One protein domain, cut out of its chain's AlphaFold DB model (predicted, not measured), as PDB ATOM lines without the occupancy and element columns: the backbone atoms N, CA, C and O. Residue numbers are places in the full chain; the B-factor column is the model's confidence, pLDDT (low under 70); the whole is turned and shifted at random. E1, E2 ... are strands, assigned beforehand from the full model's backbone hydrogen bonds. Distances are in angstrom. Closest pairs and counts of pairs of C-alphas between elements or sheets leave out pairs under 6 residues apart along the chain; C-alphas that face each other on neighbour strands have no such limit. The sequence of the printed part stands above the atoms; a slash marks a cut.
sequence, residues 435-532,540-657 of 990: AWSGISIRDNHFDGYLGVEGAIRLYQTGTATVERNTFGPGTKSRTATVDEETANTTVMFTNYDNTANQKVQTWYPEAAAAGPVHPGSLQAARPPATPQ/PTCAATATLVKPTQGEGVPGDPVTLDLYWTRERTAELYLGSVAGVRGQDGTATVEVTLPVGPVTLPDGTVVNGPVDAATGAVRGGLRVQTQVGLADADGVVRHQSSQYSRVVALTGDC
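Overview. This is residues 435 to 532 and 540 to 657 of the 990 residues of an uncharacterized protein of Xylanibacterium ulmi (UniProt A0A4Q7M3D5). Little regular structure: the core is a strongly twisted, branched antiparallel sheet of E7, E8, E12, E13 and E14; E4, paired with E1, packs on E13, and E9, paired with E6, on E8. E2, E3, E5, E10 and E11 lie outside this sheet. The printed part has 216 residues, no named helix and fourteen strands, E1 to E14 in order; it is all strand, under half in named elements, and compact, radius of gyration of the C-alphas 16.4 A, spans 49 by 39 by 31 A.

Arrangement. E1, residues 436 to 442, is parallel to E4, residues 463 to 467, N 437 and O 463 being 2.9 A apart. E12, residues 624 to 634, and E13, residues 640 to 647, form a hairpin, N 631 and O 643 being 2.9 A apart. The closest C-alphas of E4 and E13, 465 and 642, are 5.1 A apart.

Along the chain. C-alpha 436 begins E1 at (130.168, 215.450, 212.430); C-alpha 634 ends E12, 32.4 A long, at (133.481, 224.824, 214.591).

Size, cuts and confidence. C-alphas 532 and 540 are 12.3 A apart across the cut. Residues 468 to 492 form a long link. pLDDT is under 70 in 36 residues.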
ATOM      1  N   ALA A 435     128.075 217.223 208.482       81.12
ATOM      2  CA  ALA A 435     127.688 216.705 209.795       81.12
ATOM      3  C   ALA A 435     128.844 215.929 210.436       81.12
ATOM      4  O   ALA A 435     129.499 215.130 209.774       81.12
ATOM      5  N   TRP A 436     129.105 216.161 211.722       83.00
ATOM      6  CA  TRP A 436     130.168 215.450 212.430       83.00
ATOM      7  C   TRP A 436     129.858 213.960 212.579       83.00
ATOM      8  O   TRP A 436     128.777 213.590 213.029       83.00
ATOM      9  N   SER A 437     130.844 213.128 212.249       86.00
ATOM     10  CA  SER A 437     130.749 211.666 212.270       86.00
ATOM     11  C   SER A 437     131.057 211.025 213.625       86.00
ATOM     12  O   SER A 437     130.750 209.857 213.828       86.00
ATOM     13  N   GLY A 438     131.718 211.748 214.534       88.62
ATOM     14  CA  GLY A 438     132.319 211.149 215.728       88.62
ATOM     15  C   GLY A 438     133.746 210.640 215.527       88.62
ATOM     16  O   GLY A 438     134.411 210.377 216.521       88.62
ATOM     17  N   ILE A 439     134.234 210.500 214.290       93.69
ATOM     18  CA  ILE A 439     135.457 209.744 213.975       93.69
ATOM     19  C   ILE A 439     136.707 210.638 213.931       93.69
ATOM     20  O   ILE A 439     136.764 211.622 213.190       93.69
ATOM     21  N   SER A 440     137.745 210.229 214.664       95.50
ATOM     22  CA  SER A 440     139.111 210.758 214.615       95.50
ATOM     23  C   SER A 440     140.119 209.618 214.422       95.50
ATOM     24  O   SER A 440     140.182 208.694 215.233       95.50
ATOM     25  N   ILE A 441     140.913 209.679 213.353       97.88
ATOM     26  CA  ILE A 441     141.995 208.744 213.026       97.88
ATOM     27  C   ILE A 441     143.286 209.557 212.953       97.88
ATOM     28  O   ILE A 441     143.481 210.319 212.007       97.88
ATOM     29  N   ARG A 442     144.163 209.453 213.949       96.12
ATOM     30  CA  ARG A 442     145.317 210.357 214.056       96.12
ATOM     31  C   ARG A 442     146.570 209.700 214.586       96.12
ATOM     32  O   ARG A 442     146.479 208.781 215.382       96.12
ATOM     33  N   ASP A 443     147.731 210.212 214.204       96.00
ATOM     34  CA  ASP A 443     149.009 209.772 214.776       96.00
ATOM     35  C   ASP A 443     149.268 208.253 214.598       96.00
ATOM     36  O   ASP A 443     149.968 207.646 215.402       96.00
ATOM     37  N   ASN A 444     148.677 207.607 213.582       98.12
ATOM     38  CA  ASN A 444     148.916 206.190 213.275       98.12
ATOM     39  C   ASN A 444     149.980 206.036 212.178       98.12
ATOM     40  O   ASN A 444     150.206 206.945 211.376       98.12
ATOM     41  N   HIS A 445     150.587 204.857 212.099       96.62
ATOM     42  CA  HIS A 445     151.496 204.461 211.028       96.62
ATOM     43  C   HIS A 445     150.926 203.276 210.251       96.62
ATOM     44  O   HIS A 445     150.496 202.305 210.868       96.62
ATOM     45  N   PHE A 446     150.944 203.335 208.921       95.31
ATOM     46  CA  PHE A 446     150.466 202.266 208.042       95.31
ATOM     47  C   PHE A 446     151.553 201.856 207.051       95.31
ATOM     48  O   PHE A 446     152.104 202.710 206.364       95.31
ATOM     49  N   ASP A 447     151.821 200.563 206.913       92.38
ATOM     50  CA  ASP A 447     152.717 200.036 205.888       92.38
ATOM     51  C   ASP A 447     152.209 198.719 205.288       92.38
ATOM     52  O   ASP A 447     151.513 197.942 205.943       92.38
ATOM     53  N   GLY A 448     152.540 198.473 204.021       89.06
ATOM     54  CA  GLY A 448     152.205 197.235 203.304       89.06
ATOM     55  C   GLY A 448     150.789 197.145 202.714       89.06
ATOM     56  O   GLY A 448     150.464 196.140 202.086       89.06
ATOM     57  N   TYR A 449     149.944 198.170 202.862       88.62
ATOM     58  CA  TYR A 449     148.580 198.170 202.307       88.62
ATOM     59  C   TYR A 449     148.581 198.532 200.819       88.62
ATOM     60  O   TYR A 449     148.833 199.683 200.447       88.62
ATOM     61  N   LEU A 450     148.298 197.547 199.959       84.31
ATOM     62  CA  LEU A 450     148.468 197.646 198.503       84.31
ATOM     63  C   LEU A 450     147.158 197.769 197.695       84.31
ATOM     64  O   LEU A 450     147.202 197.797 196.454       84.31
ATOM     65  N   GLY A 451     146.011 197.893 198.366       80.19
ATOM     66  CA  GLY A 451     144.689 198.055 197.749       80.19
ATOM     67  C   GLY A 451     144.513 199.391 197.027       80.19
ATOM     68  O   GLY A 451     145.134 200.398 197.368       80.19
ATOM     69  N   VAL A 452     143.682 199.431 195.979       80.31
ATOM     70  CA  VAL A 452     143.378 200.691 195.257       80.31
ATOM     71  C   VAL A 452     142.533 201.656 196.090       80.31
ATOM     72  O   VAL A 452     142.426 202.832 195.757       80.31
ATOM     73  N   GLU A 453     141.951 201.152 197.167       84.12
ATOM     74  CA  GLU A 453     141.035 201.820 198.070       84.12
ATOM     75  C   GLU A 453     141.721 202.662 199.150       84.12
ATOM     76  O   GLU A 453     141.053 203.509 199.752       84.12
ATOM     77  N   GLY A 454     143.023 202.442 199.345       87.31
ATOM     78  CA  GLY A 454     143.862 203.046 200.374       87.31
ATOM     79  C   GLY A 454     143.772 202.364 201.733       87.31
ATOM     80  O   GLY A 454     142.803 201.677 202.047       87.31
ATOM     81  N   ALA A 455     144.795 202.576 202.564       92.31
ATOM     82  CA  ALA A 455     144.864 201.997 203.904       92.31
ATOM     83  C   ALA A 455     143.718 202.496 204.801       92.31
ATOM     84  O   ALA A 455     143.214 201.748 205.636       92.31
ATOM     85  N   ILE A 456     143.265 203.736 204.599       94.44
ATOM     86  CA  ILE A 456     142.067 204.283 205.245       94.44
ATOM     87  C   ILE A 456     141.045 204.640 204.171       94.44
ATOM     88  O   ILE A 456     141.321 205.457 203.287       94.44
ATOM     89  N   ARG A 457     139.828 204.109 204.298       93.06
ATOM     90  CA  ARG A 457     138.708 204.452 203.420       93.06
ATOM     91  C   ARG A 457     137.507 204.941 204.220       93.06
ATOM     92  O   ARG A 457     136.981 204.225 205.071       93.06
ATOM     93  N   LEU A 458     137.039 206.137 203.880       93.25
ATOM     94  CA  LEU A 458     135.815 206.728 204.407       93.25
ATOM     95  C   LEU A 458     134.757 206.776 203.309       93.25
ATOM     96  O   LEU A 458     135.002 207.284 202.212       93.25
ATOM     97  N   TYR A 459     133.575 206.260 203.616       91.69
ATOM     98  CA  TYR A 459     132.408 206.308 202.750       91.69
ATOM     99  C   TYR A 459     131.224 206.854 203.536       91.69
ATOM    100  O   TYR A 459     130.921 206.330 204.603       91.69
ATOM    101  N   GLN A 460     130.569 207.908 203.045       91.06
ATOM    102  CA  GLN A 460     129.344 208.430 203.666       91.06
ATOM    103  C   GLN A 460     129.459 208.811 205.140       91.06
ATOM    104  O   GLN A 460     128.469 208.811 205.863       91.06
ATOM    105  N   THR A 461     130.655 209.168 205.602       90.88
ATOM    106  CA  THR A 461     130.904 209.430 207.023       90.88
ATOM    107  C   THR A 461     130.411 210.797 207.486       90.88
ATOM    108  O   THR A 461     130.180 210.965 208.676       90.88
ATOM    109  N   GLY A 462     130.253 211.784 206.599       90.19
ATOM    110  CA  GLY A 462     130.223 213.193 207.000       90.19
ATOM    111  C   GLY A 462     131.638 213.689 207.319       90.19
ATOM    112  O   GLY A 462     132.617 213.211 206.740       90.19
ATOM    113  N   THR A 463     131.764 214.621 208.261       89.94
ATOM    114  CA  THR A 463     133.046 215.157 208.742       89.94
ATOM    115  C   THR A 463     133.726 214.162 209.685       89.94
ATOM    116  O   THR A 463     133.192 213.853 210.751       89.94
ATOM    117  N   ALA A 464     134.912 213.690 209.318       92.44
ATOM    118  CA  ALA A 464     135.797 212.829 210.092       92.44
ATOM    119  C   ALA A 464     137.227 213.382 210.037       92.44
ATOM    120  O   ALA A 464     137.718 213.762 208.973       92.44
ATOM    121  N   THR A 465     137.920 213.398 211.169       94.31
ATOM    122  CA  THR A 465     139.279 213.945 211.244       94.31
ATOM    123  C   THR A 465     140.308 212.848 210.994       94.31
ATOM    124  O   THR A 465     140.385 211.893 211.759       94.31
ATOM    125  N   VAL A 466     141.108 212.993 209.940       96.00
ATOM    126  CA  VAL A 466     142.240 212.134 209.576       96.00
ATOM    127  C   VAL A 466     143.492 213.002 209.464       96.00
ATOM    128  O   VAL A 466     143.684 213.685 208.461       96.00
ATOM    129  N   GLU A 467     144.343 213.004 210.486       94.88
ATOM    130  CA  GLU A 467     145.477 213.939 210.584       94.88
ATOM    131  C   GLU A 467     146.725 213.276 211.172       94.88
ATOM    132  O   GLU A 467     146.624 212.352 211.977       94.88
ATOM    133  N   ARG A 468     147.910 213.752 210.783       94.62
ATOM    134  CA  ARG A 468     149.216 213.279 211.292       94.62
ATOM    135  C   ARG A 468     149.457 211.764 211.176       94.62
ATOM    136  O   ARG A 468     150.256 211.207 211.923       94.62
ATOM    137  N   ASN A 469     148.769 211.080 210.262       97.06
ATOM    138  CA  ASN A 469     149.026 209.665 209.997       97.06
ATOM    139  C   ASN A 469     150.194 209.540 209.013       97.06
ATOM    140  O   ASN A 469     150.279 210.306 208.058       97.06
ATOM    141  N   THR A 470     151.074 208.570 209.232       96.25
ATOM    142  CA  THR A 470     152.221 208.299 208.354       96.25
ATOM    143  C   THR A 470     152.019 207.004 207.581       96.25
ATOM    144  O   THR A 470     151.340 206.087 208.043       96.25
ATOM    145  N   PHE A 471     152.616 206.931 206.395       94.38
ATOM    146  CA  PHE A 471     152.483 205.798 205.488       94.38
ATOM    147  C   PHE A 471     153.862 205.356 205.003       94.38
ATOM    148  O   PHE A 471     154.547 206.108 204.305       94.38
ATOM    149  N   GLY A 472     154.266 204.147 205.383       92.25
ATOM    150  CA  GLY A 472     155.526 203.527 204.991       92.25
ATOM    151  C   GLY A 472     155.612 203.234 203.485       92.25
ATOM    152  O   GLY A 472     154.601 203.289 202.776       92.25
ATOM    153  N   PRO A 473     156.820 202.933 202.975       88.88
ATOM    154  CA  PRO A 473     157.098 202.800 201.541       88.88
ATOM    155  C   PRO A 473     156.387 201.612 200.867       88.88
ATOM    156  O   PRO A 473     156.217 201.601 199.642       88.88
ATOM    157  N   GLY A 474     155.966 200.615 201.649       87.88
ATOM    158  CA  GLY A 474     155.158 199.486 201.206       87.88
ATOM    159  C   GLY A 474     153.680 199.832 201.019       87.88
ATOM    160  O   GLY A 474     152.947 199.033 200.445       87.88
ATOM    161  N   THR A 475     153.223 201.013 201.444       89.88
ATOM    162  CA  THR A 475     151.848 201.463 201.196       89.88
ATOM    163  C   THR A 475     151.661 201.912 199.749       89.88
ATOM    164  O   THR A 475     152.501 202.592 199.148       89.88
ATOM    165  N   LYS A 476     150.515 201.568 199.159       86.75
ATOM    166  CA  LYS A 476     150.147 202.061 197.838       86.75
ATOM    167  C   LYS A 476     149.872 203.559 197.880       86.75
ATOM    168  O   LYS A 476     149.007 204.051 198.591       86.75
ATOM    169  N   SER A 477     150.584 204.269 197.023       88.00
ATOM    170  CA  SER A 477     150.368 205.680 196.743       88.00
ATOM    171  C   SER A 477     150.748 205.972 195.297       88.00
ATOM    172  O   SER A 477     151.512 205.205 194.683       88.00
ATOM    173  N   ARG A 478     150.182 207.039 194.725       79.00
ATOM    174  CA  ARG A 478     150.598 207.535 193.412       79.00
ATOM    175  C   ARG A 478     152.099 207.796 193.452       79.00
ATOM    176  O   ARG A 478     152.592 208.414 194.383       79.00
ATOM    177  N   THR A 479     152.825 207.319 192.443       70.69
ATOM    178  CA  THR A 479     154.211 207.755 192.213       70.69
ATOM    179  C   THR A 479     154.264 209.280 192.140       70.69
ATOM    180  O   THR A 479     153.243 209.889 191.833       70.69
ATOM    181  N   ALA A 480     155.425 209.895 192.378       65.19
ATOM    182  CA  ALA A 480     155.591 211.345 192.289       65.19
ATOM    183  C   ALA A 480     155.172 211.891 190.903       65.19
ATOM    184  O   ALA A 480     155.958 211.911 189.957       65.19
ATOM    185  N   THR A 481     153.906 212.290 190.774       60.34
ATOM    186  CA  THR A 481     153.300 212.899 189.585       60.34
ATOM    187  C   THR A 481     152.757 214.280 189.940       60.34
ATOM    188  O   THR A 481     152.685 214.653 191.106       60.34
ATOM    189  N   VAL A 482     152.368 215.056 188.927       57.19
ATOM    190  CA  VAL A 482     151.808 216.411 189.091       57.19
ATOM    191  C   VAL A 482     150.365 216.442 189.619       57.19
ATOM    192  O   VAL A 482     149.865 217.533 189.902       57.19
ATOM    193  N   ASP A 483     149.721 215.282 189.785       67.69
ATOM    194  CA  ASP A 483     148.301 215.159 190.129       67.69
ATOM    195  C   ASP A 483     148.086 214.767 191.598       67.69
ATOM    196  O   ASP A 483     148.823 213.959 192.163       67.69
ATOM    197  N   GLU A 484     147.016 215.290 192.198       73.00
ATOM    198  CA  GLU A 484     146.540 214.925 193.538       73.00
ATOM    199  C   GLU A 484     146.130 213.440 193.627       73.00
ATOM    200  O   GLU A 484     145.777 212.805 192.623       73.00
ATOM    201  N   GLU A 485     146.145 212.862 194.830       78.94
ATOM    202  CA  GLU A 485     145.465 211.591 195.071       78.94
ATOM    203  C   GLU A 485     143.953 211.755 194.893       78.94
ATOM    204  O   GLU A 485     143.322 212.582 195.537       78.94
ATOM    205  N   THR A 486     143.358 210.946 194.013       69.81
ATOM    206  CA  THR A 486     141.909 210.953 193.773       69.81
ATOM    207  C   THR A 486     141.320 209.599 194.131       69.81
ATOM    208  O   THR A 486     141.938 208.563 193.893       69.81
ATOM    209  N   ALA A 487     140.097 209.604 194.666       61.47
ATOM    210  CA  ALA A 487     139.380 208.437 195.197       61.47
ATOM    211  C   ALA A 487     139.290 207.176 194.304       61.47
ATOM    212  O   ALA A 487     138.887 206.120 194.789       61.47
ATOM    213  N   ASN A 488     139.651 207.264 193.020       58.59
ATOM    214  CA  ASN A 488     139.456 206.197 192.040       58.59
ATOM    215  C   ASN A 488     140.744 205.428 191.690       58.59
ATOM    216  O   ASN A 488     140.666 204.439 190.966       58.59
ATOM    217  N   THR A 489     141.927 205.862 192.150       59.28
ATOM    218  CA  THR A 489     143.206 205.206 191.811       59.28
ATOM    219  C   THR A 489     144.287 205.449 192.867       59.28
ATOM    220  O   THR A 489     144.588 206.604 193.137       59.28
ATOM    221  N   THR A 490     144.952 204.387 193.335       77.81
ATOM    222  CA  THR A 490     146.271 204.403 194.011       77.81
ATOM    223  C   THR A 490     146.446 205.516 195.060       77.81
ATOM    224  O   THR A 490     147.149 206.487 194.813       77.81
ATOM    225  N   VAL A 491     145.840 205.373 196.235       87.50
ATOM    226  CA  VAL A 491     145.795 206.410 197.284       87.50
ATOM    227  C   VAL A 491     146.136 205.831 198.653       87.50
ATOM    228  O   VAL A 491     145.897 204.652 198.879       87.50
ATOM    229  N   MET A 492     146.659 206.644 199.571       91.44
ATOM    230  CA  MET A 492     146.928 206.218 200.958       91.44
ATOM    231  C   MET A 492     145.677 206.339 201.833       91.44
ATOM    232  O   MET A 492     145.384 205.480 202.668       91.44
ATOM    233  N   PHE A 493     144.921 207.410 201.597       92.31
ATOM    234  CA  PHE A 493     143.696 207.772 202.295       92.31
ATOM    235  C   PHE A 493     142.636 208.228 201.290       92.31
ATOM    236  O   PHE A 493     142.916 209.033 200.394       92.31
ATOM    237  N   THR A 494     141.403 207.751 201.473       90.50
ATOM    238  CA  THR A 494     140.296 208.024 200.557       90.50
ATOM    239  C   THR A 494     139.063 208.571 201.254       90.50
ATOM    240  O   THR A 494     138.404 207.860 202.014       90.50
ATOM    241  N   ASN A 495     138.672 209.786 200.864       91.00
ATOM    242  CA  ASN A 495     137.287 210.248 200.938       91.00
ATOM    243  C   ASN A 495     136.571 209.768 199.667       91.00
ATOM    244  O   ASN A 495     136.760 210.348 198.595       91.00
ATOM    245  N   TYR A 496     135.832 208.660 199.748       88.88
ATOM    246  CA  TYR A 496     135.361 207.967 198.542       88.88
ATOM    247  C   TYR A 496     134.366 208.797 197.724       88.88
ATOM    248  O   TYR A 496     134.490 208.904 196.502       88.88
ATOM    249  N   ASP A 497     133.408 209.426 198.395       87.12
ATOM    250  CA  ASP A 497     132.386 210.262 197.783       87.12
ATOM    251  C   ASP A 497     132.326 211.651 198.435       87.12
ATOM    252  O   ASP A 497     133.004 211.940 199.419       87.12
ATOM    253  N   ASN A 498     131.489 212.529 197.882       86.12
ATOM    254  CA  ASN A 498     131.362 213.915 198.341       86.12
ATOM    255  C   ASN A 498     130.684 214.047 199.718       86.12
ATOM    256  O   ASN A 498     130.527 215.154 200.225       86.12
ATOM    257  N   THR A 499     130.248 212.943 200.326       89.00
ATOM    258  CA  THR A 499     129.640 212.948 201.660       89.00
ATOM    259  C   THR A 499     130.648 212.586 202.755       89.00
ATOM    260  O   THR A 499     130.420 212.920 203.913       89.00
ATOM    261  N   ALA A 500     131.805 212.010 202.412       90.38
ATOM    262  CA  ALA A 500     132.954 211.891 203.306       90.38
ATOM    263  C   ALA A 500     133.830 213.155 203.223       90.38
ATOM    264  O   ALA A 500     134.388 213.469 202.171       90.38
ATOM    265  N   ASN A 501     133.933 213.910 204.322       91.00
ATOM    266  CA  ASN A 501     134.728 215.142 204.430       91.00
ATOM    267  C   ASN A 501     134.508 216.154 203.298       91.00
ATOM    268  O   ASN A 501     135.432 216.872 202.936       91.00
ATOM    269  N   GLN A 502     133.316 216.181 202.692       88.19
ATOM    270  CA  GLN A 502     132.997 216.999 201.507       88.19
ATOM    271  C   GLN A 502     133.965 216.835 200.330       88.19
ATOM    272  O   GLN A 502     133.968 217.668 199.426       88.19
ATOM    273  N   LYS A 503     134.800 215.787 200.349       87.50
ATOM    274  CA  LYS A 503     135.914 215.613 199.421       87.50
ATOM    275  C   LYS A 503     136.747 216.898 199.278       87.50
ATOM    276  O   LYS A 503     137.008 217.352 198.167       87.50
ATOM    277  N   VAL A 504     137.116 217.498 200.419       89.25
ATOM    278  CA  VAL A 504     137.954 218.707 200.454       89.25
ATOM    279  C   VAL A 504     139.195 218.500 199.585       89.25
ATOM    280  O   VAL A 504     139.900 217.501 199.739       89.25
ATOM    281  N   GLN A 505     139.450 219.456 198.695       88.31
ATOM    282  CA  GLN A 505     140.633 219.481 197.841       88.31
ATOM    283  C   GLN A 505     141.870 219.897 198.631       88.31
ATOM    284  O   GLN A 505     141.804 220.739 199.534       88.31
ATOM    285  N   THR A 506     143.015 219.347 198.253       89.31
ATOM    286  CA  THR A 506     144.261 219.528 198.994       89.31
ATOM    287  C   THR A 506     145.086 220.679 198.429       89.31
ATOM    288  O   THR A 506     145.336 220.756 197.229       89.31
ATOM    289  N   TRP A 507     145.583 221.555 199.301       91.19
ATOM    290  CA  TRP A 507     146.686 222.457 198.965       91.19
ATOM    291  C   TRP A 507     147.913 221.660 198.541       91.19
ATOM    292  O   TRP A 507     148.213 220.610 199.106       91.19
ATOM    293  N   TYR A 508     148.663 222.168 197.572       87.62
ATOM    294  CA  TYR A 508     149.765 221.409 196.996       87.62
ATOM    295  C   TYR A 508     151.003 222.271 196.750       87.62
ATOM    296  O   TYR A 508     150.874 223.449 196.443       87.62
ATOM    297  N   PRO A 509     152.215 221.711 196.840       86.81
ATOM    298  CA  PRO A 509     153.438 222.446 196.505       86.81
ATOM    299  C   PRO A 509     153.504 222.819 195.005       86.81
ATOM    300  O   PRO A 509     153.186 221.989 194.146       86.81
ATOM    301  N   GLU A 510     153.876 224.066 194.670       73.44
ATOM    302  CA  GLU A 510     153.777 224.648 193.308       73.44
ATOM    303  C   GLU A 510     154.855 224.153 192.324       73.44
ATOM    304  O   GLU A 510     154.556 223.909 191.159       73.44
ATOM    305  N   ALA A 511     156.082 223.937 192.791       60.56
ATOM    306  CA  ALA A 511     157.238 223.400 192.064       60.56
ATOM    307  C   ALA A 511     158.314 223.000 193.095       60.56
ATOM    308  O   ALA A 511     158.117 223.286 194.277       60.56
ATOM    309  N   ALA A 512     159.405 222.334 192.670       52.78
ATOM    310  CA  ALA A 512     160.470 221.813 193.548       52.78
ATOM    311  C   ALA A 512     160.771 222.767 194.716       52.78
ATOM    312  O   ALA A 512     161.139 223.919 194.495       52.78
ATOM    313  N   ALA A 513     160.580 222.301 195.952       49.66
ATOM    314  CA  ALA A 513     160.906 223.114 197.113       49.66
ATOM    315  C   ALA A 513     162.436 223.201 197.200       49.66
ATOM    316  O   ALA A 513     163.125 222.176 197.212       49.66
ATOM    317  N   ALA A 514     162.965 224.420 197.191       44.50
ATOM    318  CA  ALA A 514     164.393 224.677 197.316       44.50
ATOM    319  C   ALA A 514     164.755 224.869 198.797       44.50
ATOM    320  O   ALA A 514     164.073 225.594 199.524       44.50
ATOM    321  N   GLY A 515     165.822 224.223 199.258       43.81
ATOM    322  CA  GLY A 515     166.512 224.572 200.497       43.81
ATOM    323  C   GLY A 515     167.711 225.487 200.223       43.81
ATOM    324  O   GLY A 515     168.231 225.470 199.106       43.81
ATOM    325  N   PRO A 516     168.239 226.195 201.233       45.84
ATOM    326  CA  PRO A 516     167.599 226.851 202.381       45.84
ATOM    327  C   PRO A 516     167.272 228.326 202.069       45.84
ATOM    328  O   PRO A 516     167.852 228.930 201.168       45.84
ATOM    329  N   VAL A 517     166.375 228.925 202.859       39.19
ATOM    330  CA  VAL A 517     166.062 230.366 202.830       39.19
ATOM    331  C   VAL A 517     166.730 231.087 203.996       39.19
ATOM    332  O   VAL A 517     166.843 230.555 205.099       39.19
ATOM    333  N   HIS A 518     167.166 232.316 203.722       38.03
ATOM    334  CA  HIS A 518     167.732 233.262 204.677       38.03
ATOM    335  C   HIS A 518     166.860 233.462 205.935       38.03
ATOM    336  O   HIS A 518     165.644 233.633 205.819       38.03
ATOM    337  N   PRO A 519     167.465 233.632 207.124       30.78
ATOM    338  CA  PRO A 519     166.821 234.303 208.241       30.78
ATOM    339  C   PRO A 519     166.749 235.797 207.899       30.78
ATOM    340  O   PRO A 519     167.651 236.562 208.228       30.78
ATOM    341  N   GLY A 520     165.729 236.230 207.155       29.80
ATOM    342  CA  GLY A 520     165.641 237.654 206.818       29.80
ATOM    343  C   GLY A 520     164.486 238.141 205.956       29.80
ATOM    344  O   GLY A 520     164.173 239.326 206.035       29.80
ATOM    345  N   SER A 521     163.807 237.308 205.162       28.98
ATOM    346  CA  SER A 521     162.691 237.817 204.359       28.98
ATOM    347  C   SER A 521     161.566 236.804 204.170       28.98
ATOM    348  O   SER A 521     161.789 235.641 203.856       28.98
ATOM    349  N   LEU A 522     160.346 237.328 204.336       29.89
ATOM    350  CA  LEU A 522     159.024 236.689 204.316       29.89
ATOM    351  C   LEU A 522     158.569 236.107 205.665       29.89
ATOM    352  O   LEU A 522     159.232 235.282 206.282       29.89
ATOM    353  N   GLN A 523     157.394 236.564 206.116       36.06
ATOM    354  CA  GLN A 523     156.645 236.006 207.246       36.06
ATOM    355  C   GLN A 523     156.179 234.581 206.897       36.06
ATOM    356  O   GLN A 523     155.008 234.362 206.595       36.06
ATOM    357  N   ALA A 524     157.092 233.612 206.881       47.72
ATOM    358  CA  ALA A 524     156.732 232.206 206.783       47.72
ATOM    359  C   ALA A 524     156.126 231.765 208.122       47.72
ATOM    360  O   ALA A 524     156.675 232.024 209.194       47.72
ATOM    361  N   ALA A 525     154.963 231.119 208.073       47.88
ATOM    362  CA  ALA A 525     154.383 230.512 209.261       47.88
ATOM    363  C   ALA A 525     155.166 229.230 209.583       47.88
ATOM    364  O   ALA A 525     155.208 228.300 208.774       47.88
ATOM    365  N   ARG A 526     155.809 229.204 210.754       51.03
ATOM    366  CA  ARG A 526     156.596 228.065 211.232       51.03
ATOM    367  C   ARG A 526     155.685 227.041 211.925       51.03
ATOM    368  O   ARG A 526     154.856 227.451 212.746       51.03
ATOM    369  N   PRO A 527     155.835 225.730 211.662       55.50
ATOM    370  CA  PRO A 527     155.170 224.707 212.458       55.50
ATOM    371  C   PRO A 527     155.592 224.823 213.934       55.50
ATOM    372  O   PRO A 527     156.769 225.075 214.211       55.50
ATOM    373  N   PRO A 528     154.690 224.629 214.911       46.06
ATOM    374  CA  PRO A 528     155.123 224.388 216.278       46.06
ATOM    375  C   PRO A 528     156.002 223.132 216.291       46.06
ATOM    376  O   PRO A 528     155.680 222.149 215.625       46.06
ATOM    377  N   ALA A 529     157.117 223.179 217.027       44.75
ATOM    378  CA  ALA A 529     158.020 222.040 217.142       44.75
ATOM    379  C   ALA A 529     157.231 220.809 217.608       44.75
ATOM    380  O   ALA A 529     156.620 220.820 218.682       44.75
ATOM    381  N   THR A 530     157.216 219.760 216.789       46.06
ATOM    382  CA  THR A 530     156.696 218.460 217.196       46.06
ATOM    383  C   THR A 530     157.568 217.941 218.338       46.06
ATOM    384  O   THR A 530     158.795 218.017 218.245       46.06
ATOM    385  N   PRO A 531     156.984 217.420 219.430       36.28
ATOM    386  CA  PRO A 531     157.755 216.736 220.455       36.28
ATOM    387  C   PRO A 531     158.323 215.440 219.859       36.28
ATOM    388  O   PRO A 531     157.693 214.389 219.916       36.28
ATOM    389  N   GLN A 532     159.505 215.516 219.244       44.62
ATOM    390  CA  GLN A 532     160.332 214.332 219.035       44.62
ATOM    391  C   GLN A 532     160.778 213.810 220.409       44.62
ATOM    392  O   GLN A 532     160.985 214.613 221.326       44.62
ATOM    393  N   PRO A 540     170.477 217.271 214.554       70.50
ATOM    394  CA  PRO A 540     170.568 218.454 213.710       70.50
ATOM    395  C   PRO A 540     169.370 218.519 212.756       70.50
ATOM    396  O   PRO A 540     168.837 217.495 212.319       70.50
ATOM    397  N   THR A 541     168.933 219.736 212.441       78.31
ATOM    398  CA  THR A 541     167.812 219.988 211.529       78.31
ATOM    399  C   THR A 541     168.207 221.012 210.473       78.31
ATOM    400  O   THR A 541     169.086 221.845 210.689       78.31
ATOM    401  N   CYS A 542     167.558 220.942 209.316       80.00
ATOM    402  CA  CYS A 542     167.736 221.875 208.215       80.00
ATOM    403  C   CYS A 542     166.413 222.569 207.896       80.00
ATOM    404  O   CYS A 542     165.393 221.906 207.710       80.00
ATOM    405  N   ALA A 543     166.418 223.899 207.836       79.25
ATOM    406  CA  ALA A 543     165.248 224.666 207.428       79.25
ATOM    407  C   ALA A 543     165.154 224.724 205.895       79.25
ATOM    408  O   ALA A 543     166.128 225.023 205.205       79.25
ATOM    409  N   ALA A 544     163.964 224.473 205.365       78.50
ATOM    410  CA  ALA A 544     163.608 224.642 203.963       78.50
ATOM    411  C   ALA A 544     162.329 225.479 203.861       78.50
ATOM    412  O   ALA A 544     161.597 225.630 204.837       78.50
ATOM    413  N   THR A 545     162.024 226.009 202.680       81.00
ATOM    414  CA  THR A 545     160.731 226.664 202.432       81.00
ATOM    415  C   THR A 545     160.028 226.030 201.255       81.00
ATOM    416  O   THR A 545     160.669 225.629 200.285       81.00
ATOM    417  N   ALA A 546     158.704 226.002 201.310       82.94
ATOM    418  CA  ALA A 546     157.881 225.550 200.205       82.94
ATOM    419  C   ALA A 546     156.776 226.564 199.912       82.94
ATOM    420  O   ALA A 546     156.087 227.026 200.822       82.94
ATOM    421  N   THR A 547     156.589 226.876 198.632       87.19
ATOM    422  CA  THR A 547     155.413 227.606 198.153       87.19
ATOM    423  C   THR A 547     154.307 226.607 197.856       87.19
ATOM    424  O   THR A 547     154.478 225.674 197.068       87.19
ATOM    425  N   LEU A 548     153.175 226.793 198.522       88.94
ATOM    426  CA  LEU A 548     151.981 225.974 198.407       88.94
ATOM    427  C   LEU A 548     150.903 226.755 197.661       88.94
ATOM    428  O   LEU A 548     150.676 227.927 197.942       88.94
ATOM    429  N   VAL A 549     150.216 226.089 196.742       89.06
ATOM    430  CA  VAL A 549     149.114 226.621 195.946       89.06
ATOM    431  C   VAL A 549     147.796 226.169 196.544       89.06
ATOM    432  O   VAL A 549     147.599 224.993 196.871       89.06
ATOM    433  N   LYS A 550     146.873 227.117 196.640       89.81
ATOM    434  CA  LYS A 550     145.481 226.883 196.981       89.81
ATOM    435  C   LYS A 550     144.721 226.374 195.748       89.81
ATOM    436  O   LYS A 550     144.791 227.009 194.695       89.81
ATOM    437  N   PRO A 551     143.923 225.302 195.859       87.50
ATOM    438  CA  PRO A 551     143.022 224.897 194.785       87.50
ATOM    439  C   PRO A 551     141.988 225.994 194.480       87.50
ATOM    440  O   PRO A 551     141.415 226.582 195.396       87.50
ATOM    441  N   THR A 552     141.747 226.290 193.200       84.19
ATOM    442  CA  THR A 552     140.870 227.403 192.773       84.19
ATOM    443  C   THR A 552     139.606 226.963 192.035       84.19
ATOM    444  O   THR A 552     138.719 227.789 191.815       84.19
ATOM    445  N   GLN A 553     139.493 225.689 191.647       78.44
ATOM    446  CA  GLN A 553     138.377 225.172 190.850       78.44
ATOM    447  C   GLN A 553     137.927 223.780 191.312       78.44
ATOM    448  O   GLN A 553     138.734 222.961 191.732       78.44
ATOM    449  N   GLY A 554     136.632 223.497 191.153       76.25
ATOM    450  CA  GLY A 554     136.009 222.209 191.468       76.25
ATOM    451  C   GLY A 554     135.207 222.210 192.771       76.25
ATOM    452  O   GLY A 554     135.145 223.204 193.493       76.25
ATOM    453  N   GLU A 555     134.540 221.093 193.048       77.31
ATOM    454  CA  GLU A 555     133.840 220.877 194.319       77.31
ATOM    455  C   GLU A 555     134.856 220.617 195.443       77.31
ATOM    456  O   GLU A 555     135.919 220.048 195.191       77.31
ATOM    457  N   GLY A 556     134.543 221.048 196.670       82.19
ATOM    458  CA  GLY A 556     135.401 220.818 197.840       82.19
ATOM    459  C   GLY A 556     136.584 221.786 197.993       82.19
ATOM    460  O   GLY A 556     137.468 221.525 198.804       82.19
ATOM    461  N   VAL A 557     136.632 222.903 197.254       87.50
ATOM    462  CA  VAL A 557     137.679 223.927 197.443       87.50
ATOM    463  C   VAL A 557     137.660 224.446 198.892       87.50
ATOM    464  O   VAL A 557     136.622 224.945 199.342       87.50
ATOM    465  N   PRO A 558     138.781 224.367 199.636       88.38
ATOM    466  CA  PRO A 558     138.809 224.766 201.035       88.38
ATOM    467  C   PRO A 558     138.669 226.289 201.205       88.38
ATOM    468  O   PRO A 558     139.302 227.089 200.506       88.38
ATOM    469  N   GLY A 559     137.852 226.698 202.179       83.62
ATOM    470  CA  GLY A 559     137.784 228.087 202.643       83.62
ATOM    471  C   GLY A 559     139.031 228.487 203.439       83.62
ATOM    472  O   GLY A 559     139.733 227.629 203.961       83.62
ATOM    473  N   ASP A 560     139.296 229.794 203.558       83.44
ATOM    474  CA  ASP A 560     140.389 230.303 204.400       83.44
ATOM    475  C   ASP A 560     139.877 230.711 205.795       83.44
ATOM    476  O   ASP A 560     138.820 231.346 205.888       83.44
ATOM    477  N   PRO A 561     140.649 230.490 206.876       89.44
ATOM    478  CA  PRO A 561     141.967 229.847 206.907       89.44
ATOM    479  C   PRO A 561     141.906 228.309 206.965       89.44
ATOM    480  O   PRO A 561     140.915 227.742 207.421       89.44
ATOM    481  N   VAL A 562     143.011 227.654 206.594       91.19
ATOM    482  CA  VAL A 562     143.218 226.200 206.741       91.19
ATOM    483  C   VAL A 562     144.381 225.871 207.680       91.19
ATOM    484  O   VAL A 562     145.220 226.725 207.982       91.19
ATOM    485  N   THR A 563     144.445 224.614 208.110       93.12
ATOM    486  CA  THR A 563     145.645 224.005 208.698       93.12
ATOM    487  C   THR A 563     146.248 223.030 207.685       93.12
ATOM    488  O   THR A 563     145.517 222.306 207.015       93.12
ATOM    489  N   LEU A 564     147.572 223.033 207.531       93.69
ATOM    490  CA  LEU A 564     148.295 222.179 206.587       93.69
ATOM    491  C   LEU A 564     149.239 221.247 207.340       93.69
ATOM    492  O   LEU A 564     150.164 221.727 207.988       93.69
ATOM    493  N   ASP A 565     149.026 219.941 207.230       95.00
ATOM    494  CA  ASP A 565     149.948 218.922 207.729       95.00
ATOM    495  C   ASP A 565     151.008 218.649 206.658       95.00
ATOM    496  O   ASP A 565     150.672 218.405 205.497       95.00
ATOM    497  N   LEU A 566     152.283 218.708 207.036       93.94
ATOM    498  CA  LEU A 566     153.424 218.571 206.134       93.94
ATOM    499  C   LEU A 566     154.090 217.211 206.328       93.94
ATOM    500  O   LEU A 566     154.321 216.785 207.461       93.94
ATOM    501  N   TYR A 567     154.445 216.556 205.228       93.62
ATOM    502  CA  TYR A 567     155.069 215.236 205.250       93.62
ATOM    503  C   TYR A 567     156.265 215.180 204.306       93.62
ATOM    504  O   TYR A 567     156.203 215.685 203.184       93.62
ATOM    505  N   TRP A 568     157.339 214.536 204.745       92.94
ATOM    506  CA  TRP A 568     158.434 214.143 203.873       92.94
ATOM    507  C   TRP A 568     158.169 212.759 203.300       92.94
ATOM    508  O   TRP A 568     157.651 211.874 203.988       92.94
ATOM    509  N   THR A 569     158.598 212.579 202.056       90.50
ATOM    510  CA  THR A 569     158.615 211.287 201.397       90.50
ATOM    511  C   THR A 569     159.945 210.967 200.760       90.50
ATOM    512  O   THR A 569     160.607 211.855 200.224       90.50
ATOM    513  N   ARG A 570     160.334 209.691 200.764       88.06
ATOM    514  CA  ARG A 570     161.519 209.246 200.030       88.06
ATOM    515  C   ARG A 570     161.244 209.207 198.533       88.06
ATOM    516  O   ARG A 570     162.079 209.638 197.742       88.06
ATOM    517  N   GLU A 571     160.086 208.675 198.161       82.81
ATOM    518  CA  GLU A 571     159.692 208.490 196.762       82.81
ATOM    519  C   GLU A 571     158.257 208.926 196.516       82.81
ATOM    520  O   GLU A 571     157.994 209.690 195.585       82.81
ATOM    521  N   ARG A 572     157.317 208.405 197.310       85.56
ATOM    522  CA  ARG A 572     155.898 208.583 197.021       85.56
ATOM    523  C   ARG A 572     154.952 208.611 198.208       85.56
ATOM    524  O   ARG A 572     153.908 209.203 198.027       85.56
ATOM    525  N   THR A 573     155.206 207.985 199.355       90.94
ATOM    526  CA  THR A 573     154.203 207.927 200.438       90.94
ATOM    527  C   THR A 573     154.277 209.156 201.358       90.94
ATOM    528  O   THR A 573     154.637 210.234 200.901       90.94
ATOM    529  N   ALA A 574     153.823 209.072 202.607       93.00
ATOM    530  CA  ALA A 574     153.960 210.136 203.603       93.00
ATOM    531  C   ALA A 574     154.660 209.543 204.830       93.00
ATOM    532  O   ALA A 574     154.066 209.358 205.891       93.00
ATOM    533  N   GLU A 575     155.914 209.146 204.632       93.12
ATOM    534  CA  GLU A 575     156.695 208.338 205.567       93.12
ATOM    535  C   GLU A 575     156.965 209.079 206.881       93.12
ATOM    536  O   GLU A 575     156.951 208.468 207.946       93.12
ATOM    537  N   LEU A 576     157.193 210.393 206.816       92.69
ATOM    538  CA  LEU A 576     157.578 211.203 207.968       92.69
ATOM    539  C   LEU A 576     156.713 212.456 208.071       92.69
ATOM    540  O   LEU A 576     156.690 213.278 207.161       92.69
ATOM    541  N   TYR A 577     156.059 212.647 209.213       93.75
ATOM    542  CA  TYR A 577     155.338 213.878 209.526       93.75
ATOM    543  C   TYR A 577     156.304 214.970 210.019       93.75
ATOM    544  O   TYR A 577     157.067 214.759 210.961       93.75
ATOM    545  N   LEU A 578     156.272 216.138 209.375       90.69
ATOM    546  CA  LEU A 578     157.182 217.270 209.609       90.69
ATOM    547  C   LEU A 578     156.567 218.375 210.484       90.69
ATOM    548  O   LEU A 578     157.259 219.323 210.849       90.69
ATOM    549  N   GLY A 579     155.275 218.274 210.809       90.75
ATOM    550  CA  GLY A 579     154.532 219.272 211.584       90.75
ATOM    551  C   GLY A 579     153.323 219.837 210.837       90.75
ATOM    552  O   GLY A 579     153.065 219.488 209.685       90.75
ATOM    553  N   SER A 580     152.573 220.721 211.501       90.56
ATOM    554  CA  SER A 580     151.409 221.403 210.915       90.56
ATOM    555  C   SER A 580     151.565 222.914 210.940       90.56
ATOM    556  O   SER A 580     152.037 223.485 211.921       90.56
ATOM    557  N   VAL A 581     151.077 223.583 209.903       90.19
ATOM    558  CA  VAL A 581     151.007 225.043 209.823       90.19
ATOM    559  C   VAL A 581     149.544 225.463 209.883       90.19
ATOM    560  O   VAL A 581     148.777 225.197 208.961       90.19
ATOM    561  N   ALA A 582     149.137 226.089 210.985       89.75
ATOM    562  CA  ALA A 582     147.766 226.553 211.186       89.75
ATOM    563  C   ALA A 582     147.570 227.991 210.686       89.75
ATOM    564  O   ALA A 582     148.495 228.802 210.698       89.75
ATOM    565  N   GLY A 583     146.337 228.337 210.309       86.44
ATOM    566  CA  GLY A 583     145.975 229.717 209.973       86.44
ATOM    567  C   GLY A 583     146.395 230.164 208.570       86.44
ATOM    568  O   GLY A 583     146.407 231.368 208.306       86.44
ATOM    569  N   VAL A 584     146.722 229.226 207.677       88.56
ATOM    570  CA  VAL A 584     147.174 229.514 206.311       88.56
ATOM    571  C   VAL A 584     146.028 230.122 205.501       88.56
ATOM    572  O   VAL A 584     144.893 229.644 205.552       88.56
ATOM    573  N   ARG A 585     146.317 231.200 204.769       88.00
ATOM    574  CA  ARG A 585     145.366 231.933 203.920       88.00
ATOM    575  C   ARG A 585     145.968 232.102 202.533       88.00
ATOM    576  O   ARG A 585     147.135 232.462 202.433       88.00
ATOM    577  N   GLY A 586     145.182 231.895 201.482       75.19
ATOM    578  CA  GLY A 586     145.641 232.055 200.101       75.19
ATOM    579  C   GLY A 586     145.261 233.418 199.545       75.19
ATOM    580  O   GLY A 586     144.440 233.466 198.633       75.19
ATOM    581  N   GLN A 587     145.806 234.511 200.102       64.88
ATOM    582  CA  GLN A 587     145.431 235.879 199.699       64.88
ATOM    583  C   GLN A 587     145.620 236.136 198.190       64.88
ATOM    584  O   GLN A 587     144.789 236.830 197.615       64.88
ATOM    585  N   ASP A 588     146.597 235.471 197.559       67.69
ATOM    586  CA  ASP A 588     146.859 235.508 196.109       67.69
ATOM    587  C   ASP A 588     146.861 234.103 195.465       67.69
ATOM    588  O   ASP A 588     147.478 233.866 194.430       67.69
ATOM    589  N   GLY A 589     146.198 233.127 196.094       78.88
ATOM    590  CA  GLY A 589     146.190 231.734 195.630       78.88
ATOM    591  C   GLY A 589     147.434 230.914 196.001       78.88
ATOM    592  O   GLY A 589     147.442 229.713 195.750       78.88
ATOM    593  N   THR A 590     148.439 231.506 196.653       86.06
ATOM    594  CA  THR A 590     149.629 230.807 197.169       86.06
ATOM    595  C   THR A 590     149.944 231.196 198.620       86.06
ATOM    596  O   THR A 590     149.438 232.197 199.134       86.06
ATOM    597  N   ALA A 591     150.755 230.385 199.304       86.12
ATOM    598  CA  ALA A 591     151.324 230.667 200.621       86.12
ATOM    599  C   ALA A 591     152.710 230.017 200.762       86.12
ATOM    600  O   ALA A 591     152.902 228.879 200.340       86.12
ATOM    601  N   THR A 592     153.666 230.705 201.390       85.19
ATOM    602  CA  THR A 592     154.995 230.143 201.687       85.19
ATOM    603  C   THR A 592     155.041 229.622 203.122       85.19
ATOM    604  O   THR A 592     154.705 230.348 204.059       85.19
ATOM    605  N   VAL A 593     155.480 228.375 203.298       83.62
ATOM    606  CA  VAL A 593     155.661 227.730 204.607       83.62
ATOM    607  C   VAL A 593     157.126 227.374 204.846       83.62
ATOM    608  O   VAL A 593     157.849 227.048 203.904       83.62
ATOM    609  N   GLU A 594     157.553 227.420 206.107       83.25
ATOM    610  CA  GLU A 594     158.852 226.897 206.541       83.25
ATOM    611  C   GLU A 594     158.709 225.416 206.919       83.25
ATOM    612  O   GLU A 594     157.727 225.011 207.543       83.25
ATOM    613  N   VAL A 595     159.692 224.603 206.547       82.31
ATOM    614  CA  VAL A 595     159.736 223.160 206.778       82.31
ATOM    615  C   VAL A 595     161.032 222.822 207.503       82.31
ATOM    616  O   VAL A 595     162.113 223.177 207.042       82.31
ATOM    617  N   THR A 596     160.944 222.117 208.628       84.56
ATOM    618  CA  THR A 596     162.120 221.625 209.356       84.56
ATOM    619  C   THR A 596     162.391 220.175 208.964       84.56
ATOM    620  O   THR A 596     161.568 219.295 209.205       84.56
ATOM    621  N   LEU A 597     163.541 219.923 208.344       86.12
ATOM    622  CA  LEU A 597     163.960 218.614 207.852       86.12
ATOM    623  C   LEU A 597     164.964 217.974 208.825       86.12
ATOM    624  O   LEU A 597     166.003 218.583 209.090       86.12
ATOM    625  N   PRO A 598     164.708 216.765 209.356       87.25
ATOM    626  CA  PRO A 598     165.694 216.058 210.168       87.25
ATOM    627  C   PRO A 598     166.898 215.586 209.348       87.25
ATOM    628  O   PRO A 598     166.794 215.268 208.161       87.25
ATOM    629  N   VAL A 599     168.050 215.516 210.008       83.75
ATOM    630  CA  VAL A 599     169.333 215.190 209.385       83.75
ATOM    631  C   VAL A 599     169.783 213.789 209.764       83.75
ATOM    632  O   VAL A 599     169.795 213.422 210.936       83.75
ATOM    633  N   GLY A 600     170.229 213.030 208.765       85.31
ATOM    634  CA  GLY A 600     170.697 211.664 208.934       85.31
ATOM    635  C   GLY A 600     169.566 210.635 208.938       85.31
ATOM    636  O   GLY A 600     168.467 210.904 208.451       85.31
ATOM    637  N   PRO A 601     169.844 209.411 209.413       88.19
ATOM    638  CA  PRO A 601     168.847 208.353 209.469       88.19
ATOM    639  C   PRO A 601     167.683 208.705 210.404       88.19
ATOM    640  O   PRO A 601     167.889 209.211 211.505       88.19
ATOM    641  N   VAL A 602     166.462 208.386 209.982       86.81
ATOM    642  CA  VAL A 602     165.232 208.568 210.760       86.81
ATOM    643  C   VAL A 602     164.622 207.198 211.035       86.81
ATOM    644  O   VAL A 602     164.529 206.371 210.131       86.81
ATOM    645  N   THR A 603     164.206 206.957 212.278       87.81
ATOM    646  CA  THR A 603     163.456 205.745 212.645       87.81
ATOM    647  C   THR A 603     161.966 206.025 212.507       87.81
ATOM    648  O   THR A 603     161.445 206.939 213.147       87.81
ATOM    649  N   LEU A 604     161.294 205.265 211.649       87.69
ATOM    650  CA  LEU A 604     159.850 205.307 211.458       87.69
ATOM    651  C   LEU A 604     159.127 204.620 212.638       87.69
ATOM    652  O   LEU A 604     159.748 203.841 213.366       87.69
ATOM    653  N   PRO A 605     157.820 204.876 212.854       86.00
ATOM    654  CA  PRO A 605     157.079 204.315 213.992       86.00
ATOM    655  C   PRO A 605     157.009 202.779 214.047       86.00
ATOM    656  O   PRO A 605     156.804 202.206 215.116       86.00
ATOM    657  N   ASP A 606     157.185 202.091 212.918       84.38
ATOM    658  CA  ASP A 606     157.285 200.627 212.853       84.38
ATOM    659  C   ASP A 606     158.634 200.077 213.368       84.38
ATOM    660  O   ASP A 606     158.726 198.886 213.697       84.38
ATOM    661  N   GLY A 607     159.639 200.947 213.523       86.31
ATOM    662  CA  GLY A 607     161.024 200.638 213.882       86.31
ATOM    663  C   GLY A 607     161.986 200.638 212.688       86.31
ATOM    664  O   GLY A 607     163.191 200.467 212.880       86.31
ATOM    665  N   THR A 608     161.490 200.836 211.464       86.94
ATOM    666  CA  THR A 608     162.304 200.850 210.246       86.94
ATOM    667  C   THR A 608     163.176 202.101 210.203       86.94
ATOM    668  O   THR A 608     162.691 203.220 210.349       86.94
ATOM    669  N   VAL A 609     164.475 201.933 209.957       88.94
ATOM    670  CA  VAL A 609     165.404 203.057 209.783       88.94
ATOM    671  C   VAL A 609     165.526 203.394 208.300       88.94
ATOM    672  O   VAL A 609     165.926 202.554 207.493       88.94
ATOM    673  N   VAL A 610     165.211 204.636 207.939       87.19
ATOM    674  CA  VAL A 610     165.348 205.164 206.576       87.19
ATOM    675  C   VAL A 610     166.399 206.266 206.527       87.19
ATOM    676  O   VAL A 610     166.613 206.980 207.505       87.19
ATOM    677  N   ASN A 611     167.046 206.438 205.373       86.56
ATOM    678  CA  ASN A 611     167.836 207.644 205.123       86.56
ATOM    679  C   ASN A 611     166.875 208.837 205.126       86.56
ATOM    680  O   ASN A 611     165.964 208.867 204.297       86.56
ATOM    681  N   GLY A 612     167.045 209.762 206.070       86.44
ATOM    682  CA  GLY A 612     166.163 210.913 206.223       86.44
ATOM    683  C   GLY A 612     166.268 211.927 205.077       86.44
ATOM    684  O   GLY A 612     167.023 211.725 204.120       86.44
ATOM    685  N   PRO A 613     165.520 213.041 205.173       89.12
ATOM    686  CA  PRO A 613     165.468 214.068 204.134       89.12
ATOM    687  C   PRO A 613     166.817 214.706 203.823       89.12
ATOM    688  O   PRO A 613     167.011 215.176 202.704       89.12
ATOM    689  N   VAL A 614     167.734 214.748 204.792       87.75
ATOM    690  CA  VAL A 614     169.056 215.352 204.622       87.75
ATOM    691  C   VAL A 614     170.136 214.326 204.920       87.75
ATOM    692  O   VAL A 614     170.193 213.756 206.012       87.75
ATOM    693  N   ASP A 615     171.014 214.099 203.949       86.19
ATOM    694  CA  ASP A 615     172.172 213.225 204.108       86.19
ATOM    695  C   ASP A 615     173.146 213.835 205.132       86.19
ATOM    696  O   ASP A 615     173.664 214.934 204.934       86.19
ATOM    697  N   ALA A 616     173.405 213.140 206.243       81.56
ATOM    698  CA  ALA A 616     174.292 213.657 207.287       81.56
ATOM    699  C   ALA A 616     175.749 213.811 206.816       81.56
ATOM    700  O   ALA A 616     176.474 214.669 207.331       81.56
ATOM    701  N   ALA A 617     176.188 212.999 205.849       80.88
ATOM    702  CA  ALA A 617     177.542 213.054 205.317       80.88
ATOM    703  C   ALA A 617     177.687 214.193 204.306       80.88
ATOM    704  O   ALA A 617     178.639 214.970 204.404       80.88
ATOM    705  N   THR A 618     176.744 214.321 203.368       80.06
ATOM    706  CA  THR A 618     176.881 215.276 202.256       80.06
ATOM    707  C   THR A 618     176.141 216.595 202.451       80.06
ATOM    708  O   THR A 618     176.470 217.537 201.751       80.06
ATOM    709  N   GLY A 619     175.158 216.683 203.352       79.00
ATOM    710  CA  GLY A 619     174.249 217.835 203.472       79.00
ATOM    711  C   GLY A 619     173.153 217.881 202.400       79.00
ATOM    712  O   GLY A 619     172.227 218.684 202.494       79.00
ATOM    713  N   ALA A 620     173.203 216.979 201.415       84.44
ATOM    714  CA  ALA A 620     172.286 216.985 200.284       84.44
ATOM    715  C   ALA A 620     170.854 216.664 200.727       84.44
ATOM    716  O   ALA A 620     170.606 215.646 201.385       84.44
ATOM    717  N   VAL A 621     169.914 217.503 200.297       86.44
ATOM    718  CA  VAL A 621     168.481 217.297 200.513       86.44
ATOM    719  C   VAL A 621     167.941 216.319 199.467       86.44
ATOM    720  O   VAL A 621     168.285 216.403 198.285       86.44
ATOM    721  N   ARG A 622     167.107 215.364 199.890       87.19
ATOM    722  CA  ARG A 622     166.512 214.327 199.034       87.19
ATOM    723  C   ARG A 622     165.043 214.084 199.373       87.19
ATOM    724  O   ARG A 622     164.549 214.467 200.433       87.19
ATOM    725  N   GLY A 623     164.360 213.374 198.477       87.81
ATOM    726  CA  GLY A 623     162.953 213.015 198.629       87.81
ATOM    727  C   GLY A 623     162.017 214.133 198.176       87.81
ATOM    728  O   GLY A 623     162.364 214.927 197.303       87.81
ATOM    729  N   GLY A 624     160.821 214.191 198.749       87.81
ATOM    730  CA  GLY A 624     159.786 215.148 198.382       87.81
ATOM    731  C   GLY A 624     158.951 215.625 199.563       87.81
ATOM    732  O   GLY A 624     158.965 215.032 200.639       87.81
ATOM    733  N   LEU A 625     158.221 216.713 199.340       90.19
ATOM    734  CA  LEU A 625     157.219 217.253 200.249       90.19
ATOM    735  C   LEU A 625     155.823 216.838 199.778       90.19
ATOM    736  O   LEU A 625     155.498 216.951 198.592       90.19
ATOM    737  N   ARG A 626     154.991 216.422 200.732       90.00
ATOM    738  CA  ARG A 626     153.543 216.254 200.587       90.00
ATOM    739  C   ARG A 626     152.812 217.061 201.645       90.00
ATOM    740  O   ARG A 626     153.361 217.390 202.696       90.00
ATOM    741  N   VAL A 627     151.558 217.364 201.353       92.31
ATOM    742  CA  VAL A 627     150.689 218.167 202.208       92.31
ATOM    743  C   VAL A 627     149.343 217.472 202.339       92.31
ATOM    744  O   VAL A 627     148.849 216.892 201.374       92.31
ATOM    745  N   GLN A 628     148.745 217.568 203.519       94.25
ATOM    746  CA  GLN A 628     147.340 217.273 203.748       94.25
ATOM    747  C   GLN A 628     146.665 218.532 204.300       94.25
ATOM    748  O   GLN A 628     147.153 219.165 205.234       94.25
ATOM    749  N   THR A 629     145.544 218.929 203.710       94.25
ATOM    750  CA  THR A 629     144.753 220.082 204.152       94.25
ATOM    751  C   THR A 629     143.696 219.659 205.162       94.25
ATOM    752  O   THR A 629     142.936 218.716 204.921       94.25
ATOM    753  N   GLN A 630     143.625 220.413 206.254       94.75
ATOM    754  CA  GLN A 630     142.646 220.309 207.324       94.75
ATOM    755  C   GLN A 630     141.781 221.578 207.335       94.75
ATOM    756  O   GLN A 630     142.280 222.692 207.537       94.75
ATOM    757  N   VAL A 631     140.473 221.425 207.122       91.62
ATOM    758  CA  VAL A 631     139.504 222.531 207.184       91.62
ATOM    759  C   VAL A 631     138.808 222.503 208.535       91.62
ATOM    760  O   VAL A 631     138.096 221.553 208.859       91.62
ATOM    761  N   GLY A 632     139.021 223.554 209.327       86.50
ATOM    762  CA  GLY A 632     138.388 223.720 210.630       86.50
ATOM    763  C   GLY A 632     136.908 224.061 210.511       86.50
ATOM    764  O   GLY A 632     136.542 225.124 210.013       86.50
ATOM    765  N   LEU A 633     136.060 223.184 211.035       79.00
ATOM    766  CA  LEU A 633     134.647 223.427 211.269       79.00
ATOM    767  C   LEU A 633     134.412 223.523 212.771       79.00
ATOM    768  O   LEU A 633     134.598 222.548 213.497       79.00
ATOM    769  N   ALA A 634     134.004 224.699 213.239       75.31
ATOM    770  CA  ALA A 634     133.481 224.824 214.591       75.31
ATOM    771  C   ALA A 634     132.122 224.114 214.657       75.31
ATOM    772  O   ALA A 634     131.232 224.400 213.849       75.31
ATOM    773  N   ASP A 635     131.964 223.187 215.595       68.25
ATOM    774  CA  ASP A 635     130.651 222.646 215.920       68.25
ATOM    775  C   ASP A 635     129.804 223.663 216.713       68.25
ATOM    776  O   ASP A 635     130.232 224.787 216.995       68.25
ATOM    777  N   ALA A 636     128.566 223.283 217.051       66.69
ATOM    778  CA  ALA A 636     127.642 224.139 217.798       66.69
ATOM    779  C   ALA A 636     128.177 224.556 219.186       66.69
ATOM    780  O   ALA A 636     127.741 225.578 219.718       66.69
ATOM    781  N   ASP A 637     129.139 223.804 219.727       68.94
ATOM    782  CA  ASP A 637     129.773 224.024 221.027       68.94
ATOM    783  C   ASP A 637     131.105 224.796 220.909       68.94
ATOM    784  O   ASP A 637     131.778 225.054 221.909       68.94
ATOM    785  N   GLY A 638     131.491 225.209 219.696       67.75
ATOM    786  CA  GLY A 638     132.716 225.958 219.422       67.75
ATOM    787  C   GLY A 638     133.985 225.102 219.365       67.75
ATOM    788  O   GLY A 638     135.084 225.659 219.288       67.75
ATOM    789  N   VAL A 639     133.869 223.771 219.379       73.38
ATOM    790  CA  VAL A 639     134.998 222.855 219.190       73.38
ATOM    791  C   VAL A 639     135.327 222.792 217.704       73.38
ATOM    792  O   VAL A 639     134.490 222.424 216.881       73.38
ATOM    793  N   VAL A 640     136.562 223.148 217.347       78.44
ATOM    794  CA  VAL A 640     137.040 223.048 215.964       78.44
ATOM    795  C   VAL A 640     137.376 221.593 215.660       78.44
ATOM    796  O   VAL A 640     138.231 220.995 216.310       78.44
ATOM    797  N   ARG A 641     136.699 221.030 214.664       82.31
ATOM    798  CA  ARG A 641     136.950 219.695 214.117       82.31
ATOM    799  C   ARG A 641     137.432 219.822 212.684       82.31
ATOM    800  O   ARG A 641     137.007 220.732 211.977       82.31
ATOM    801  N   HIS A 642     138.306 218.925 212.247       89.12
ATOM    802  CA  HIS A 642     138.869 219.006 210.905       89.12
ATOM    803  C   HIS A 642     138.132 218.089 209.934       89.12
ATOM    804  O   HIS A 642     137.947 216.902 210.212       89.12
ATOM    805  N   GLN A 643     137.751 218.647 208.786       91.38
ATOM    806  CA  GLN A 643     137.586 217.876 207.561       91.38
ATOM    807  C   GLN A 643     138.955 217.693 206.931       91.38
ATOM    808  O   GLN A 643     139.653 218.674 206.663       91.38
ATOM    809  N   SER A 644     139.313 216.444 206.678       93.19
ATOM    810  CA  SER A 644     140.625 216.100 206.149       93.19
ATOM    811  C   SER A 644     140.530 215.782 204.670       93.19
ATOM    812  O   SER A 644     139.750 214.923 204.253       93.19
ATOM    813  N   SER A 645     141.335 216.475 203.878       92.56
ATOM    814  CA  SER A 645     141.552 216.167 202.462       92.56
ATOM    815  C   SER A 645     142.400 214.904 202.276       92.56
ATOM    816  O   SER A 645     143.005 214.396 203.229       92.56
ATOM    817  N   GLN A 646     142.431 214.397 201.042       90.88
ATOM    818  CA  GLN A 646     143.406 213.383 200.632       90.88
ATOM    819  C   GLN A 646     144.835 213.975 200.652       90.88
ATOM    820  O   GLN A 646     145.059 215.082 201.136       90.88
ATOM    821  N   TYR A 647     145.835 213.226 200.187       91.38
ATOM    822  CA  TYR A 647     147.209 213.726 200.145       91.38
ATOM    823  C   TYR A 647     147.495 214.421 198.818       91.38
ATOM    824  O   TYR A 647     147.178 213.913 197.738       91.38
ATOM    825  N   SER A 648     148.165 215.568 198.891       88.75
ATOM    826  CA  SER A 648     148.580 216.314 197.709       88.75
ATOM    827  C   SER A 648     149.601 215.539 196.880       88.75
ATOM    828  O   SER A 648     150.147 214.520 197.309       88.75
ATOM    829  N   ARG A 649     149.878 216.033 195.676       83.94
ATOM    830  CA  ARG A 649     150.993 215.561 194.849       83.94
ATOM    831  C   ARG A 649     152.342 215.653 195.575       83.94
ATOM    832  O   ARG A 649     152.517 216.464 196.483       83.94
ATOM    833  N   VAL A 650     153.317 214.870 195.115       85.62
ATOM    834  CA  VAL A 650     154.698 214.933 195.615       85.62
ATOM    835  C   VAL A 650     155.490 215.945 194.811       85.62
ATOM    836  O   VAL A 650     155.485 215.911 193.580       85.62
ATOM    837  N   VAL A 651     156.233 216.800 195.499       84.19
ATOM    838  CA  VAL A 651     157.198 217.697 194.867       84.19
ATOM    839  C   VAL A 651     158.571 217.468 195.472       84.19
ATOM    840  O   VAL A 651     158.714 217.485 196.691       84.19
ATOM    841  N   ALA A 652     159.573 217.250 194.619       83.31
ATOM    842  CA  ALA A 652     160.936 216.988 195.057       83.31
ATOM    843  C   ALA A 652     161.483 218.137 195.916       83.31
ATOM    844  O   ALA A 652     161.300 219.315 195.592       83.31
ATOM    845  N   LEU A 653     162.172 217.775 196.994       84.69
ATOM    846  CA  LEU A 653     163.022 218.687 197.742       84.69
ATOM    847  C   LEU A 653     164.386 218.751 197.047       84.69
ATOM    848  O   LEU A 653     164.946 217.721 196.670       84.69
ATOM    849  N   THR A 654     164.922 219.953 196.877       80.00
ATOM    850  CA  THR A 654     166.230 220.199 196.253       80.00
ATOM    851  C   THR A 654     167.051 221.145 197.120       80.00
ATOM    852  O   THR A 654     166.482 221.911 197.891       80.00
ATOM    853  N   GLY A 655     168.378 221.107 197.006       78.94
ATOM    854  CA  GLY A 655     169.282 221.987 197.753       78.94
ATOM    855  C   GLY A 655     170.274 221.230 198.634       78.94
ATOM    856  O   GLY A 655     170.353 219.999 198.606       78.94
ATOM    857  N   ASP A 656     171.039 221.995 199.405       80.25
ATOM    858  CA  ASP A 656     172.080 221.499 200.302       80.25
ATOM    859  C   ASP A 656     172.011 222.259 201.631       80.25
ATOM    860  O   ASP A 656     171.800 223.473 201.661       80.25
ATOM    861  N   CYS A 657     172.151 221.528 202.727       80.94
ATOM    862  CA  CYS A 657     172.159 222.053 204.085       80.94
ATOM    863  C   CYS A 657     173.582 222.307 204.605       80.94
ATOM    864  O   CYS A 657     173.738 222.899 205.673       80.94
TER     865      CYS A 657